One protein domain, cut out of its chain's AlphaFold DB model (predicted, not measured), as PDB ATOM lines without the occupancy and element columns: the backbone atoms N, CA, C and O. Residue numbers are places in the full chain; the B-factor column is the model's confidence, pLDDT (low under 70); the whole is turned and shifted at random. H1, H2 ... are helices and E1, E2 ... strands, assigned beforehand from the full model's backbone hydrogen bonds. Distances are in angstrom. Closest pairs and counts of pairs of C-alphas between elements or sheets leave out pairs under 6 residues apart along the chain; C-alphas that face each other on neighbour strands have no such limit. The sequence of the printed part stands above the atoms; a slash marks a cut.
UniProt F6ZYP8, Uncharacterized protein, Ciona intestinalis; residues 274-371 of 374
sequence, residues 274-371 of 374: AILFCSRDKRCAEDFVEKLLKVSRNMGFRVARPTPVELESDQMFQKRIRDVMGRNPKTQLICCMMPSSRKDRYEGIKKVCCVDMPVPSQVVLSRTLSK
ATOM      1  N   ALA A 274     -12.096  11.932 -14.593       98.38
ATOM      2  CA  ALA A 274     -10.800  12.239 -14.001       98.38
ATOM      3  C   ALA A 274     -10.043  13.287 -14.817       98.38
ATOM      4  O   ALA A 274     -10.141  13.334 -16.047       98.38
ATOM      5  N   ILE A 275      -9.246  14.099 -14.123       98.25
ATOM      6  CA  ILE A 275      -8.296  15.025 -14.737       98.25
ATOM      7  C   ILE A 275      -6.874  14.672 -14.305       98.25
ATOM      8  O   ILE A 275      -6.554  14.665 -13.119       98.25
ATOM      9  N   LEU A 276      -6.021  14.370 -15.279       98.19
ATOM     10  CA  LEU A 276      -4.613  14.044 -15.078       98.19
ATOM     11  C   LEU A 276      -3.758  15.249 -15.461       98.19
ATOM     12  O   LEU A 276      -3.895  15.773 -16.568       98.19
ATOM     13  N   PHE A 277      -2.850  15.657 -14.582       97.00
ATOM     14  CA  PHE A 277      -1.972  16.809 -14.796       97.00
ATOM     15  C   PHE A 277      -0.630  16.615 -14.085       97.00
ATOM     16  O   PHE A 277      -0.544  15.915 -13.080       97.00
ATOM     17  N   CYS A 278       0.432  17.242 -14.591       95.00
ATOM     18  CA  CYS A 278       1.709  17.276 -13.876       95.00
ATOM     19  C   CYS A 278       1.638  18.229 -12.676       95.00
ATOM     20  O   CYS A 278       0.971  19.257 -12.773       95.00
ATOM     21  N   SER A 279       2.386  17.964 -11.601       93.62
ATOM     22  CA  SER A 279       2.404  18.802 -10.382       93.62
ATOM     23  C   SER A 279       2.557  20.302 -10.659       93.62
ATOM     24  O   SER A 279       1.853  21.131 -10.087       93.62
ATOM     25  N   ARG A 280       3.417  20.669 -11.619       91.75
ATOM     26  CA  ARG A 280       3.629  22.070 -12.033       91.75
ATOM     27  C   ARG A 280       2.395  22.763 -12.627       91.75
ATOM     28  O   ARG A 280       2.327  23.985 -12.624       91.75
ATOM     29  N   ASP A 281       1.455  21.996 -13.171       93.25
ATOM     30  CA  ASP A 281       0.257  22.487 -13.854       93.25
ATOM     31  C   ASP A 281      -0.983  22.442 -12.936       93.25
ATOM     32  O   ASP A 281      -2.080  22.769 -13.384       93.25
ATOM     33  N   LYS A 282      -0.827  22.091 -11.647       94.31
ATOM     34  CA  LYS A 282      -1.928  21.934 -10.679       94.31
ATOM     35  C   LYS A 282      -2.871  23.137 -10.629       94.31
ATOM     36  O   LYS A 282      -4.067  22.987 -10.852       94.31
ATOM     37  N   ARG A 283      -2.327  24.344 -10.447       93.62
ATOM     38  CA  ARG A 283      -3.124  25.583 -10.417       93.62
ATOM     39  C   ARG A 283      -3.887  25.815 -11.727       93.62
ATOM     40  O   ARG A 283      -5.035  26.236 -11.714       93.62
ATOM     41  N   CYS A 284      -3.262  25.504 -12.864       94.06
ATOM     42  CA  CYS A 284      -3.896  25.618 -14.179       94.06
ATOM     43  C   CYS A 284      -5.051  24.614 -14.337       94.06
ATOM     44  O   CYS A 284      -6.088  24.952 -14.907       94.06
ATOM     45  N   ALA A 285      -4.892  23.396 -13.811       95.38
ATOM     46  CA  ALA A 285      -5.939  22.381 -13.786       95.38
ATOM     47  C   ALA A 285      -7.122  22.793 -12.902       95.38
ATOM     48  O   ALA A 285      -8.264  22.680 -13.342       95.38
ATOM     49  N   GLU A 286      -6.860  23.330 -11.710       95.44
ATOM     50  CA  GLU A 286      -7.888  23.865 -10.810       95.44
ATOM     51  C   GLU A 286      -8.666  25.013 -11.480       95.44
ATOM     52  O   GLU A 286      -9.890  24.933 -11.608       95.44
ATOM     53  N   ASP A 287      -7.968  26.013 -12.031       94.50
ATOM     54  CA  ASP A 287      -8.582  27.138 -12.753       94.50
ATOM     55  C   ASP A 287      -9.414  26.677 -13.964       94.50
ATOM     56  O   ASP A 287     -10.469  27.243 -14.273       94.50
ATOM     57  N   PHE A 288      -8.937  25.659 -14.685       95.12
ATOM     58  CA  PHE A 288      -9.655  25.069 -15.811       95.12
ATOM     59  C   PHE A 288     -10.948  24.388 -15.361       95.12
ATOM     60  O   PHE A 288     -11.992  24.615 -15.976       95.12
ATOM     61  N   VAL A 289     -10.894  23.588 -14.293       96.25
ATOM     62  CA  VAL A 289     -12.068  22.900 -13.742       96.25
ATOM     63  C   VAL A 289     -13.114  23.915 -13.285       96.25
ATOM     64  O   VAL A 289     -14.276  23.778 -13.658       96.25
ATOM     65  N   GLU A 290     -12.723  24.981 -12.578       95.62
ATOM     66  CA  GLU A 290     -13.660  26.038 -12.167       95.62
ATOM     67  C   GLU A 290     -14.348  26.707 -13.363       95.62
ATOM     68  O   GLU A 290     -15.573  26.882 -13.385       95.62
ATOM     69  N   LYS A 291     -13.582  27.049 -14.407       93.69
ATOM     70  CA  LYS A 291     -14.140  27.643 -15.632       93.69
ATOM     71  C   LYS A 291     -15.076  26.681 -16.354       93.69
ATOM     72  O   LYS A 291     -16.137  27.109 -16.805       93.69
ATOM     73  N   LEU A 292     -14.711  25.402 -16.446       94.00
ATOM     74  CA  LEU A 292     -15.542  24.376 -17.070       94.00
ATOM     75  C   LEU A 292     -16.877  24.238 -16.334       94.00
ATOM     76  O   LEU A 292     -17.918  24.323 -16.976       94.00
ATOM     77  N   LEU A 293     -16.847  24.109 -15.003       94.75
ATOM     78  CA  LEU A 293     -18.045  24.010 -14.160       94.75
ATOM     79  C   LEU A 293     -18.946  25.244 -14.282       94.75
ATOM     80  O   LEU A 293     -20.170  25.129 -14.228       94.75
ATOM     81  N   LYS A 294     -18.360  26.436 -14.444       92.12
ATOM     82  CA  LYS A 294     -19.114  27.679 -14.638       92.12
ATOM     83  C   LYS A 294     -19.798  27.728 -16.006       92.12
ATOM     84  O   LYS A 294     -20.974  28.071 -16.082       92.12
ATOM     85  N   VAL A 295     -19.068  27.416 -17.078       90.75
ATOM     86  CA  VAL A 295     -19.580  27.510 -18.457       90.75
ATOM     87  C   VAL A 295     -20.596  26.404 -18.752       90.75
ATOM     88  O   VAL A 295     -21.620  26.672 -19.379       90.75
ATOM     89  N   SER A 296     -20.361  25.188 -18.255       92.12
ATOM     90  CA  SER A 296     -21.214  24.028 -18.524       92.12
ATOM     91  C   SER A 296     -22.651  24.216 -18.017       92.12
ATOM     92  O   SER A 296     -23.604  23.870 -18.717       92.12
ATOM     93  N   ARG A 297     -22.830  24.881 -16.865       87.75
ATOM     94  CA  ARG A 297     -24.150  25.190 -16.281       87.75
ATOM     95  C   ARG A 297     -25.054  25.981 -17.224       87.75
ATOM     96  O   ARG A 297     -26.214  25.613 -17.399       87.75
ATOM     97  N   ASN A 298     -24.528  27.033 -17.855       85.12
ATOM     98  CA  ASN A 298     -25.304  27.874 -18.777       85.12
ATOM     99  C   ASN A 298     -25.746  27.095 -20.021       85.12
ATOM    100  O   ASN A 298     -26.822  27.335 -20.561       85.12
ATOM    101  N   MET A 299     -24.939  26.116 -20.424       89.88
ATOM    102  CA  MET A 299     -25.202  25.246 -21.566       89.88
ATOM    103  C   MET A 299     -26.141  24.077 -21.232       89.88
ATOM    104  O   MET A 299     -26.432  23.259 -22.101       89.88
ATOM    105  N   GLY A 300     -26.615  23.961 -19.986       89.75
ATOM    106  CA  GLY A 300     -27.399  22.809 -19.537       89.75
ATOM    107  C   GLY A 300     -26.582  21.516 -19.422       89.75
ATOM    108  O   GLY A 300     -27.164  20.446 -19.288       89.75
ATOM    109  N   PHE A 301     -25.250  21.606 -19.455       93.69
ATOM    110  CA  PHE A 301     -24.339  20.481 -19.269       93.69
ATOM    111  C   PHE A 301     -23.952  20.378 -17.794       93.69
ATOM    112  O   PHE A 301     -23.154  21.173 -17.291       93.69
ATOM    113  N   ARG A 302     -24.516  19.412 -17.064       94.38
ATOM    114  CA  ARG A 302     -24.141  19.213 -15.661       94.38
ATOM    115  C   ARG A 302     -22.823  18.454 -15.601       94.38
ATOM    116  O   ARG A 302     -22.713  17.337 -16.096       94.38
ATOM    117  N   VAL A 303     -21.828  19.084 -14.989       96.81
ATOM    118  CA  VAL A 303     -20.488  18.525 -14.803       96.81
ATOM    119  C   VAL A 303     -20.208  18.494 -13.306       96.81
ATOM    120  O   VAL A 303     -20.305  19.528 -12.645       96.81
ATOM    121  N   ALA A 304     -19.897  17.320 -12.768       97.25
ATOM    122  CA  ALA A 304     -19.417  17.145 -11.404       97.25
ATOM    123  C   ALA A 304     -17.926  17.495 -11.308       97.25
ATOM    124  O   ALA A 304     -17.231  17.616 -12.320       97.25
ATOM    125  N   ARG A 305     -17.404  17.667 -10.089       97.75
ATOM    126  CA  ARG A 305     -15.956  17.853  -9.906       97.75
ATOM    127  C   ARG A 305     -15.217  16.559 -10.287       97.75
ATOM    128  O   ARG A 305     -15.636  15.496  -9.842       97.75
ATOM    129  N   PRO A 306     -14.135  16.634 -11.082       98.00
ATOM    130  CA  PRO A 306     -13.373  15.454 -11.464       98.00
ATOM    131  C   PRO A 306     -12.583  14.894 -10.288       98.00
ATOM    132  O   PRO A 306     -12.205  15.630  -9.377       98.00
ATOM    133  N   THR A 307     -12.197  13.626 -10.398       97.88
ATOM    134  CA  THR A 307     -11.102  13.067  -9.599       97.88
ATOM    135  C   THR A 307      -9.769  13.656 -10.086       97.88
ATOM    136  O   THR A 307      -9.392  13.414 -11.240       97.88
ATOM    137  N   PRO A 308      -9.037  14.430  -9.263       97.56
ATOM    138  CA  PRO A 308      -7.732  14.949  -9.645       97.56
ATOM    139  C   PRO A 308      -6.668  13.853  -9.526       97.56
ATOM    140  O   PRO A 308      -6.594  13.142  -8.524       97.56
ATOM    141  N   VAL A 309      -5.820  13.728 -10.543       97.88
ATOM    142  CA  VAL A 309      -4.725  12.755 -10.581       97.88
ATOM    143  C   VAL A 309      -3.433  13.482 -10.915       97.88
ATOM    144  O   VAL A 309      -3.139  13.801 -12.069       97.88
ATOM    145  N   GLU A 310      -2.660  13.750  -9.870       97.25
ATOM    146  CA  GLU A 310      -1.384  14.441  -9.979       97.25
ATOM    147  C   GLU A 310      -0.274  13.482 -10.444       97.25
ATOM    148  O   GLU A 310      -0.157  12.341  -9.986       97.25
ATOM    149  N   LEU A 311       0.529  13.945 -11.402       96.00
ATOM    150  CA  LEU A 311       1.620  13.202 -12.018       96.00
ATOM    151  C   LEU A 311       2.959  13.859 -11.680       96.00
ATOM    152  O   LEU A 311       3.162  15.038 -11.968       96.00
ATOM    153  N   GLU A 312       3.920  13.068 -11.206       92.31
ATOM    154  CA  GLU A 312       5.310  13.529 -11.047       92.31
ATOM    155  C   GLU A 312       5.951  13.850 -12.408       92.31
ATOM    156  O   GLU A 312       6.803  14.727 -12.524       92.31
ATOM    157  N   SER A 313       5.530  13.145 -13.466       90.56
ATOM    158  CA  SER A 313       6.080  13.296 -14.811       90.56
ATOM    159  C   SER A 313       5.069  12.945 -15.902       90.56
ATOM    160  O   SER A 313       4.210  12.078 -15.725       90.56
ATOM    161  N   ASP A 314       5.214  13.574 -17.073       87.31
ATOM    162  CA  ASP A 314       4.369  13.327 -18.250       87.31
ATOM    163  C   ASP A 314       4.512  11.905 -18.816       87.31
ATOM    164  O   ASP A 314       3.678  11.447 -19.593       87.31
ATOM    165  N   GLN A 315       5.532  11.153 -18.399       90.31
ATOM    166  CA  GLN A 315       5.692   9.762 -18.818       90.31
ATOM    167  C   GLN A 315       4.639   8.845 -18.186       90.31
ATOM    168  O   GLN A 315       4.339   7.782 -18.724       90.31
ATOM    169  N   MET A 316       4.052   9.263 -17.061       94.69
ATOM    170  CA  MET A 316       3.148   8.432 -16.273       94.69
ATOM    171  C   MET A 316       1.693   8.450 -16.742       94.69
ATOM    172  O   MET A 316       0.901   7.688 -16.190       94.69
ATOM    173  N   PHE A 317       1.326   9.251 -17.756       95.69
ATOM    174  CA  PHE A 317      -0.062   9.336 -18.233       95.69
ATOM    175  C   PHE A 317      -0.669   7.950 -18.481       95.69
ATOM    176  O   PHE A 317      -1.674   7.608 -17.876       95.69
ATOM    177  N   GLN A 318      -0.025   7.111 -19.295       96.19
ATOM    178  CA  GLN A 318      -0.545   5.783 -19.644       96.19
ATOM    179  C   GLN A 318      -0.781   4.891 -18.419       96.19
ATOM    180  O   GLN A 318      -1.824   4.250 -18.312       96.19
ATOM    181  N   LYS A 319       0.180   4.858 -17.484       96.56
ATOM    182  CA  LYS A 319       0.077   4.069 -16.251       96.56
ATOM    183  C   LYS A 319      -1.085   4.564 -15.392       96.56
ATOM    184  O   LYS A 319      -1.928   3.776 -14.990       96.56
ATOM    185  N   ARG A 320      -1.173   5.877 -15.173       96.81
ATOM    186  CA  ARG A 320      -2.196   6.475 -14.309       96.81
ATOM    187  C   ARG A 320      -3.599   6.405 -14.898       96.81
ATOM    188  O   ARG A 320      -4.548   6.250 -14.144       96.81
ATOM    189  N   ILE A 321      -3.735   6.440 -16.222       97.12
ATOM    190  CA  ILE A 321      -5.006   6.166 -16.907       97.12
ATOM    191  C   ILE A 321      -5.488   4.745 -16.573       97.12
ATOM    192  O   ILE A 321      -6.651   4.572 -16.219       97.12
ATOM    193  N   ARG A 322      -4.598   3.739 -16.613       96.62
ATOM    194  CA  ARG A 322      -4.931   2.358 -16.212       96.62
ATOM    195  C   ARG A 322      -5.288   2.256 -14.732       96.62
ATOM    196  O   ARG A 322      -6.280   1.615 -14.413       96.62
ATOM    197  N   ASP A 323      -4.550   2.936 -13.853       96.38
ATOM    198  CA  ASP A 323      -4.860   2.968 -12.416       96.38
ATOM    199  C   ASP A 323      -6.271   3.536 -12.153       96.38
ATOM    200  O   ASP A 323      -7.027   2.979 -11.358       96.38
ATOM    201  N   VAL A 324      -6.643   4.634 -12.827       96.62
ATOM    202  CA  VAL A 324      -7.972   5.261 -12.701       96.62
ATOM    203  C   VAL A 324      -9.067   4.317 -13.179       96.62
ATOM    204  O   VAL A 324     -10.026   4.083 -12.447       96.62
ATOM    205  N   MET A 325      -8.911   3.739 -14.372       96.00
ATOM    206  CA  MET A 325      -9.906   2.826 -14.939       96.00
ATOM    207  C   MET A 325     -10.042   1.531 -14.134       96.00
ATOM    208  O   MET A 325     -11.151   1.028 -13.980       96.00
ATOM    209  N   GLY A 326      -8.941   1.014 -13.580       94.81
ATOM    210  CA  GLY A 326      -8.959  -0.164 -12.712       94.81
ATOM    211  C   GLY A 326      -9.677   0.085 -11.383       94.81
ATOM    212  O   GLY A 326     -10.328  -0.817 -10.866       94.81
ATOM    213  N   ARG A 327      -9.602   1.309 -10.843       95.25
ATOM    214  CA  ARG A 327     -10.324   1.705  -9.620       95.25
ATOM    215  C   ARG A 327     -11.789   2.039  -9.876       95.25
ATOM    216  O   ARG A 327     -12.633   1.710  -9.051       95.25
ATOM    217  N   ASN A 328     -12.083   2.712 -10.987       94.50
ATOM    218  CA  ASN A 328     -13.437   3.121 -11.345       94.50
ATOM    219  C   ASN A 328     -13.744   2.811 -12.820       94.50
ATOM    220  O   ASN A 328     -13.590   3.681 -13.687       94.50
ATOM    221  N   PRO A 329     -14.259   1.603 -13.112       93.19
ATOM    222  CA  PRO A 329     -14.677   1.228 -14.462       93.19
ATOM    223  C   PRO A 329     -15.834   2.071 -15.023       93.19
ATOM    224  O   PRO A 329     -16.064   2.045 -16.227       93.19
ATOM    225  N   LYS A 330     -16.564   2.824 -14.181       94.81
ATOM    226  CA  LYS A 330     -17.674   3.704 -14.599       94.81
ATOM    227  C   LYS A 330     -17.212   5.089 -15.067       94.81
ATOM    228  O   LYS A 330     -18.052   5.931 -15.376       94.81
ATOM    229  N   THR A 331     -15.901   5.334 -15.118       96.94
ATOM    230  CA  THR A 331     -15.330   6.600 -15.594       96.94
ATOM    231  C   THR A 331     -15.818   6.914 -17.015       96.94
ATOM    232  O   THR A 331     -15.530   6.188 -17.962       96.94
ATOM    233  N   GLN A 332     -16.538   8.024 -17.169       97.50
ATOM    234  CA  GLN A 332     -17.140   8.491 -18.420       97.50
ATOM    235  C   GLN A 332     -16.141   9.228 -19.319       97.50
ATOM    236  O   GLN A 332     -16.296   9.240 -20.539       97.50
ATOM    237  N   LEU A 333     -15.142   9.891 -18.724       98.06
ATOM    238  CA  LEU A 333     -14.150  10.675 -19.455       98.06
ATOM    239  C   LEU A 333     -12.830  10.776 -18.685       98.06
ATOM    240  O   LEU A 333     -12.802  10.965 -17.468       98.06
ATOM    241  N   ILE A 334     -11.728  10.750 -19.427       98.25
ATOM    242  CA  ILE A 334     -10.399  11.098 -18.927       98.25
ATOM    243  C   ILE A 334      -9.904  12.363 -19.629       98.25
ATOM    244  O   ILE A 334      -9.699  12.389 -20.844       98.25
ATOM    245  N   CYS A 335      -9.681  13.423 -18.857       98.06
ATOM    246  CA  CYS A 335      -9.065  14.653 -19.335       98.06
ATOM    247  C   CYS A 335      -7.565  14.653 -19.002       98.06
ATOM    248  O   CYS A 335      -7.186  14.581 -17.838       98.06
ATOM    249  N   CYS A 336      -6.691  14.741 -20.004       97.62
ATOM    250  CA  CYS A 336      -5.241  14.809 -19.808       97.62
ATOM    251  C   CYS A 336      -4.719  16.210 -20.136       97.62
ATOM    252  O   CYS A 336      -4.718  16.628 -21.298       97.62
ATOM    253  N   MET A 337      -4.228  16.921 -19.123       96.50
ATOM    254  CA  MET A 337      -3.558  18.206 -19.284       96.50
ATOM    255  C   MET A 337      -2.068  17.997 -19.541       96.50
ATOM    256  O   MET A 337      -1.283  17.748 -18.630       96.50
ATOM    257  N   MET A 338      -1.671  18.112 -20.805       94.38
ATOM    258  CA  MET A 338      -0.291  17.947 -21.233       94.38
ATOM    259  C   MET A 338       0.481  19.274 -21.185       94.38
ATOM    260  O   MET A 338      -0.023  20.309 -21.631       94.38
ATOM    261  N   PRO A 339       1.748  19.257 -20.752       89.19
ATOM    262  CA  PRO A 339       2.566  20.466 -20.699       89.19
ATOM    263  C   PRO A 339       3.104  20.906 -22.071       89.19
ATOM    264  O   PRO A 339       3.500  22.056 -22.261       89.19
ATOM    265  N   SER A 340       3.157  19.994 -23.045       87.94
ATOM    266  CA  SER A 340       3.717  20.237 -24.377       87.94
ATOM    267  C   SER A 340       2.944  19.472 -25.447       87.94
ATOM    268  O   SER A 340       2.245  18.511 -25.148       87.94
ATOM    269  N   SER A 341       3.077  19.871 -26.714       86.75
ATOM    270  CA  SER A 341       2.439  19.206 -27.861       86.75
ATOM    271  C   SER A 341       3.220  17.980 -28.355       86.75
ATOM    272  O   SER A 341       3.362  17.774 -29.558       86.75
ATOM    273  N   ARG A 342       3.785  17.196 -27.430       86.50
ATOM    274  CA  ARG A 342       4.563  15.992 -27.739       86.50
ATOM    275  C   ARG A 342       3.676  14.896 -28.333       86.50
ATOM    276  O   ARG A 342       2.782  14.383 -27.660       86.50
ATOM    277  N   LYS A 343       3.937  14.545 -29.595       87.50
ATOM    278  CA  LYS A 343       3.139  13.587 -30.373       87.50
ATOM    279  C   LYS A 343       3.148  12.185 -29.761       87.50
ATOM    280  O   LYS A 343       2.088  11.601 -29.593       87.50
ATOM    281  N   ASP A 344       4.315  11.707 -29.338       89.75
ATOM    282  CA  ASP A 344       4.497  10.395 -28.707       89.75
ATOM    283  C   ASP A 344       3.649  10.226 -27.434       89.75
ATOM    284  O   ASP A 344       3.035   9.183 -27.206       89.75
ATOM    285  N   ARG A 345       3.548  11.282 -26.617       91.94
ATOM    286  CA  ARG A 345       2.701  11.299 -25.413       91.94
ATOM    287  C   ARG A 345       1.213  11.283 -25.759       91.94
ATOM    288  O   ARG A 345       0.463  10.511 -25.165       91.94
ATOM    289  N   TYR A 346       0.800  12.097 -26.731       94.62
ATOM    290  CA  TYR A 346      -0.585  12.147 -27.203       94.62
ATOM    291  C   TYR A 346      -1.042  10.798 -27.775       94.62
ATOM    292  O   TYR A 346      -2.081  10.276 -27.376       94.62
ATOM    293  N   GLU A 347      -0.240  10.205 -28.662       95.44
ATOM    294  CA  GLU A 347      -0.504   8.885 -29.246       95.44
ATOM    295  C   GLU A 347      -0.554   7.807 -28.169       95.44
ATOM    296  O   GLU A 347      -1.437   6.956 -28.185       95.44
ATOM    297  N   GLY A 348       0.336   7.893 -27.181       96.00
ATOM    298  CA  GLY A 348       0.320   7.033 -26.013       96.00
ATOM    299  C   GLY A 348      -0.999   7.070 -25.237       96.00
ATOM    300  O   GLY A 348      -1.554   6.018 -24.933       96.00
ATOM    301  N   ILE A 349      -1.509   8.265 -24.931       96.81
ATOM    302  CA  ILE A 349      -2.804   8.448 -24.252       96.81
ATOM    303  C   ILE A 349      -3.936   7.865 -25.101       96.81
ATOM    304  O   ILE A 349      -4.762   7.109 -24.590       96.81
ATOM    305  N   LYS A 350      -3.960   8.184 -26.401       97.31
ATOM    306  CA  LYS A 350      -5.000   7.709 -27.320       97.31
ATOM    307  C   LYS A 350      -4.973   6.198 -27.505       97.31
ATOM    308  O   LYS A 350      -6.033   5.590 -27.493       97.31
ATOM    309  N   LYS A 351      -3.795   5.578 -27.585       96.94
ATOM    310  CA  LYS A 351      -3.667   4.119 -27.635       96.94
ATOM    311  C   LYS A 351      -4.311   3.475 -26.406       96.94
ATOM    312  O   LYS A 351      -5.164   2.610 -26.553       96.94
ATOM    313  N   VAL A 352      -3.980   3.956 -25.208       97.00
ATOM    314  CA  VAL A 352      -4.545   3.402 -23.969       97.00
ATOM    315  C   VAL A 352      -6.065   3.590 -23.898       97.00
ATOM    316  O   VAL A 352      -6.770   2.664 -23.525       97.00
ATOM    317  N   CYS A 353      -6.579   4.762 -24.279       96.81
ATOM    318  CA  CYS A 353      -8.003   5.099 -24.149       96.81
ATOM    319  C   CYS A 353      -8.896   4.614 -25.308       96.81
ATOM    320  O   CYS A 353     -10.116   4.715 -25.220       96.81
ATOM    321  N   CYS A 354      -8.316   4.186 -26.432       95.94
ATOM    322  CA  CYS A 354      -9.081   3.762 -27.610       95.94
ATOM    323  C   CYS A 354      -8.822   2.308 -28.013       95.94
ATOM    324  O   CYS A 354      -9.653   1.737 -28.710       95.94
ATOM    325  N   VAL A 355      -7.688   1.723 -27.612       95.69
ATOM    326  CA  VAL A 355      -7.316   0.337 -27.939       95.69
ATOM    327  C   VAL A 355      -7.328  -0.528 -26.686       95.69
ATOM    328  O   VAL A 355      -8.000  -1.551 -26.670       95.69
ATOM    329  N   ASP A 356      -6.612  -0.113 -25.636       94.56
ATOM    330  CA  ASP A 356      -6.456  -0.949 -24.438       94.56
ATOM    331  C   ASP A 356      -7.715  -0.919 -23.549       94.56
ATOM    332  O   ASP A 356      -8.071  -1.924 -22.939       94.56
ATOM    333  N   MET A 357      -8.374   0.239 -23.433       93.25
ATOM    334  CA  MET A 357      -9.537   0.449 -22.566       93.25
ATOM    335  C   MET A 357     -10.543   1.390 -23.236       93.25
ATOM    336  O   MET A 357     -10.123   2.430 -23.736       93.25
ATOM    337  N   PRO A 358     -11.854   1.102 -23.218       92.88
ATOM    338  CA  PRO A 358     -12.855   1.885 -23.939       92.88
ATOM    339  C   PRO A 358     -13.305   3.120 -23.141       92.88
ATOM    340  O   PRO A 358     -14.405   3.144 -22.595       92.88
ATOM    341  N   VAL A 359     -12.468   4.158 -23.067       96.44
ATOM    342  CA  VAL A 359     -12.798   5.397 -22.341       96.44
ATOM    343  C   VAL A 359     -12.589   6.643 -23.208       96.44
ATOM    344  O   VAL A 359     -11.490   6.882 -23.715       96.44
ATOM    345  N   PRO A 360     -13.612   7.496 -23.386       97.56
ATOM    346  CA  PRO A 360     -13.444   8.779 -24.054       97.56
ATOM    347  C   PRO A 360     -12.351   9.626 -23.390       97.56
ATOM    348  O   PRO A 360     -12.309   9.786 -22.169       97.56
ATOM    349  N   SER A 361     -11.462  10.200 -24.201       97.56
ATOM    350  CA  SER A 361     -10.351  11.018 -23.707       97.56
ATOM    351  C   SER A 361     -10.301  12.394 -24.356       97.56
ATOM    352  O   SER A 361     -10.346  12.516 -25.584       97.56
ATOM    353  N   GLN A 362     -10.113  13.429 -23.540       97.25
ATOM    354  CA  GLN A 362      -9.854  14.796 -23.988       97.25
ATOM    355  C   GLN A 362      -8.436  15.199 -23.594       97.25
ATOM    356  O   GLN A 362      -8.060  15.110 -22.431       97.25
ATOM    357  N   VAL A 363      -7.640  15.671 -24.552       96.44
ATOM    358  CA  VAL A 363      -6.292  16.184 -24.274       96.44
ATOM    359  C   VAL A 363      -6.307  17.699 -24.401       96.44
ATOM    360  O   VAL A 363      -6.826  18.236 -25.380       96.44
ATOM    361  N   VAL A 364      -5.742  18.392 -23.418       95.06
ATOM    362  CA  VAL A 364      -5.605  19.853 -23.409       95.06
ATOM    363  C   VAL A 364      -4.159  20.229 -23.128       95.06
ATOM    364  O   VAL A 364      -3.460  19.530 -22.403       95.06
ATOM    365  N   LEU A 365      -3.683  21.330 -23.709       93.38
ATOM    366  CA  LEU A 365      -2.330  21.823 -23.450       93.38
ATOM    367  C   LEU A 365      -2.362  22.897 -22.366       93.38
ATOM    368  O   LEU A 365      -3.057  23.900 -22.548       93.38
ATOM    369  N   SER A 366      -1.553  22.756 -21.314       89.94
ATOM    370  CA  SER A 366      -1.523  23.728 -20.210       89.94
ATOM    371  C   SER A 366      -1.192  25.143 -20.700       89.94
ATOM    372  O   SER A 366      -1.859  26.100 -20.316       89.94
ATOM    373  N   ARG A 367      -0.283  25.276 -21.679       84.56
ATOM    374  CA  ARG A 367       0.057  26.557 -22.339       84.56
ATOM    375  C   ARG A 367      -1.106  27.266 -23.044       84.56
ATOM    376  O   ARG A 367      -1.003  28.454 -23.333       84.56
ATOM    377  N   THR A 368      -2.146  26.530 -23.433       81.06
ATOM    378  CA  THR A 368      -3.327  27.101 -24.105       81.06
ATOM    379  C   THR A 368      -4.299  27.655 -23.070       81.06
ATOM    380  O   THR A 368      -4.965  28.648 -23.326       81.06
ATOM    381  N   LEU A 369      -4.331  27.041 -21.886       82.00
ATOM    382  CA  LEU A 369      -5.198  27.415 -20.772       82.00
ATOM    383  C   LEU A 369      -4.594  28.532 -19.908       82.00
ATOM    384  O   LEU A 369      -5.332  29.350 -19.362       82.00
ATOM    385  N   SER A 370      -3.262  28.606 -19.832       73.81
ATOM    386  CA  SER A 370      -2.536  29.620 -19.056       73.81
ATOM    387  C   SER A 370      -2.471  30.999 -19.715       73.81
ATOM    388  O   SER A 370      -2.021  31.956 -19.088       73.81
ATOM    389  N   LYS A 371      -2.920  31.132 -20.969       66.31
ATOM    390  CA  LYS A 371      -3.012  32.419 -21.663       66.31
ATOM    391  C   LYS A 371      -4.442  32.946 -21.555       66.31
ATOM    392  O   LYS A 371      -5.292  32.488 -22.321       66.31
TER     393      LYS A 371
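Overview. This is residues 274 to 371 of the 374 residues of an uncharacterized protein of Ciona intestinalis (UniProt F6ZYP8). A twisted slab of four parallel strands forms the middle layer, with H2 and H3 side by side over one face and the long H1 over the other, packing there with its residues 279 to 289. The small H4, after the last strand, sits beside H1. The printed part has 98 residues with four named helices and four named strands in the order E1 H1 E2 H2 E3 H3 E4 H4; the sheet's order is E2 E1 E3 E4, and the class is mixed, helices and strands. The whole is compact, with a radius of gyration of the C-alphas of 13.0 A and spans of 35 by 30 by 19 A.

Arrangement. The sheet runs from edge strand E2, residues 307 to 311, through E1, residues 274 to 278, and E3, residues 333 to 338, to edge strand E4, residues 361 to 365. Within hydrogen-bond range are N 309 and O 275 at 2.8 A for E2 and E1, N 276 and O 335 at 2.8 A for E1 and E3, and N 362 and O 334 at 2.9 A for E3 and E4. H1, residues 279 to 298, is over E1 and E3 at a height over the sheet of 9.1 A; its closest C-alphas to E1 are those of Ala 285 and Phe 277, 6.9 A. On the opposite face are H2, residues 314 to 327, at a height of 8.9 A, and H3, residues 343 to 356, at 10.5 A. H2 and H3 touch at a shallow tilt of 17 degrees, the same way, their closest C-alphas those of Gln 318 and Ile 349, 5.8 A. H4, residues 366 to 369, only grazes the sheet and touches residues 281 to 288 of H1, the closest C-alphas being those of Ser 366 and Asp 281, 6.7 A. E1, H1, E2 and E3, H3, E4 are strand-helix-strand units, two parallel neighbour strands with a helix between; E2, H2, E3 is a split one, with E1 between its strands; the three crossovers are right-handed. Every O i to N i+4 pair is within hydrogen-bond range in H3, 12 of 16 in H1 and 8 of 10 in H2, while H4 is too short for one.

Along the chain. E1 begins at C-alpha 274, (-10.800, 12.239, -14.001). H1 is 30.3 A long, H2 20.6 A, H3 18.4 A and E3 15.8 A. H4 ends at C-alpha 369, (-5.198, 27.415, -20.772).

Size, cuts and confidence. The C-alphas of Asn 298 and Asp 344 are the two farthest apart, 35.9 A. The printed part has no cut and no long link. Mean pLDDT of the printed part is 93.7; residue 371 is under 70.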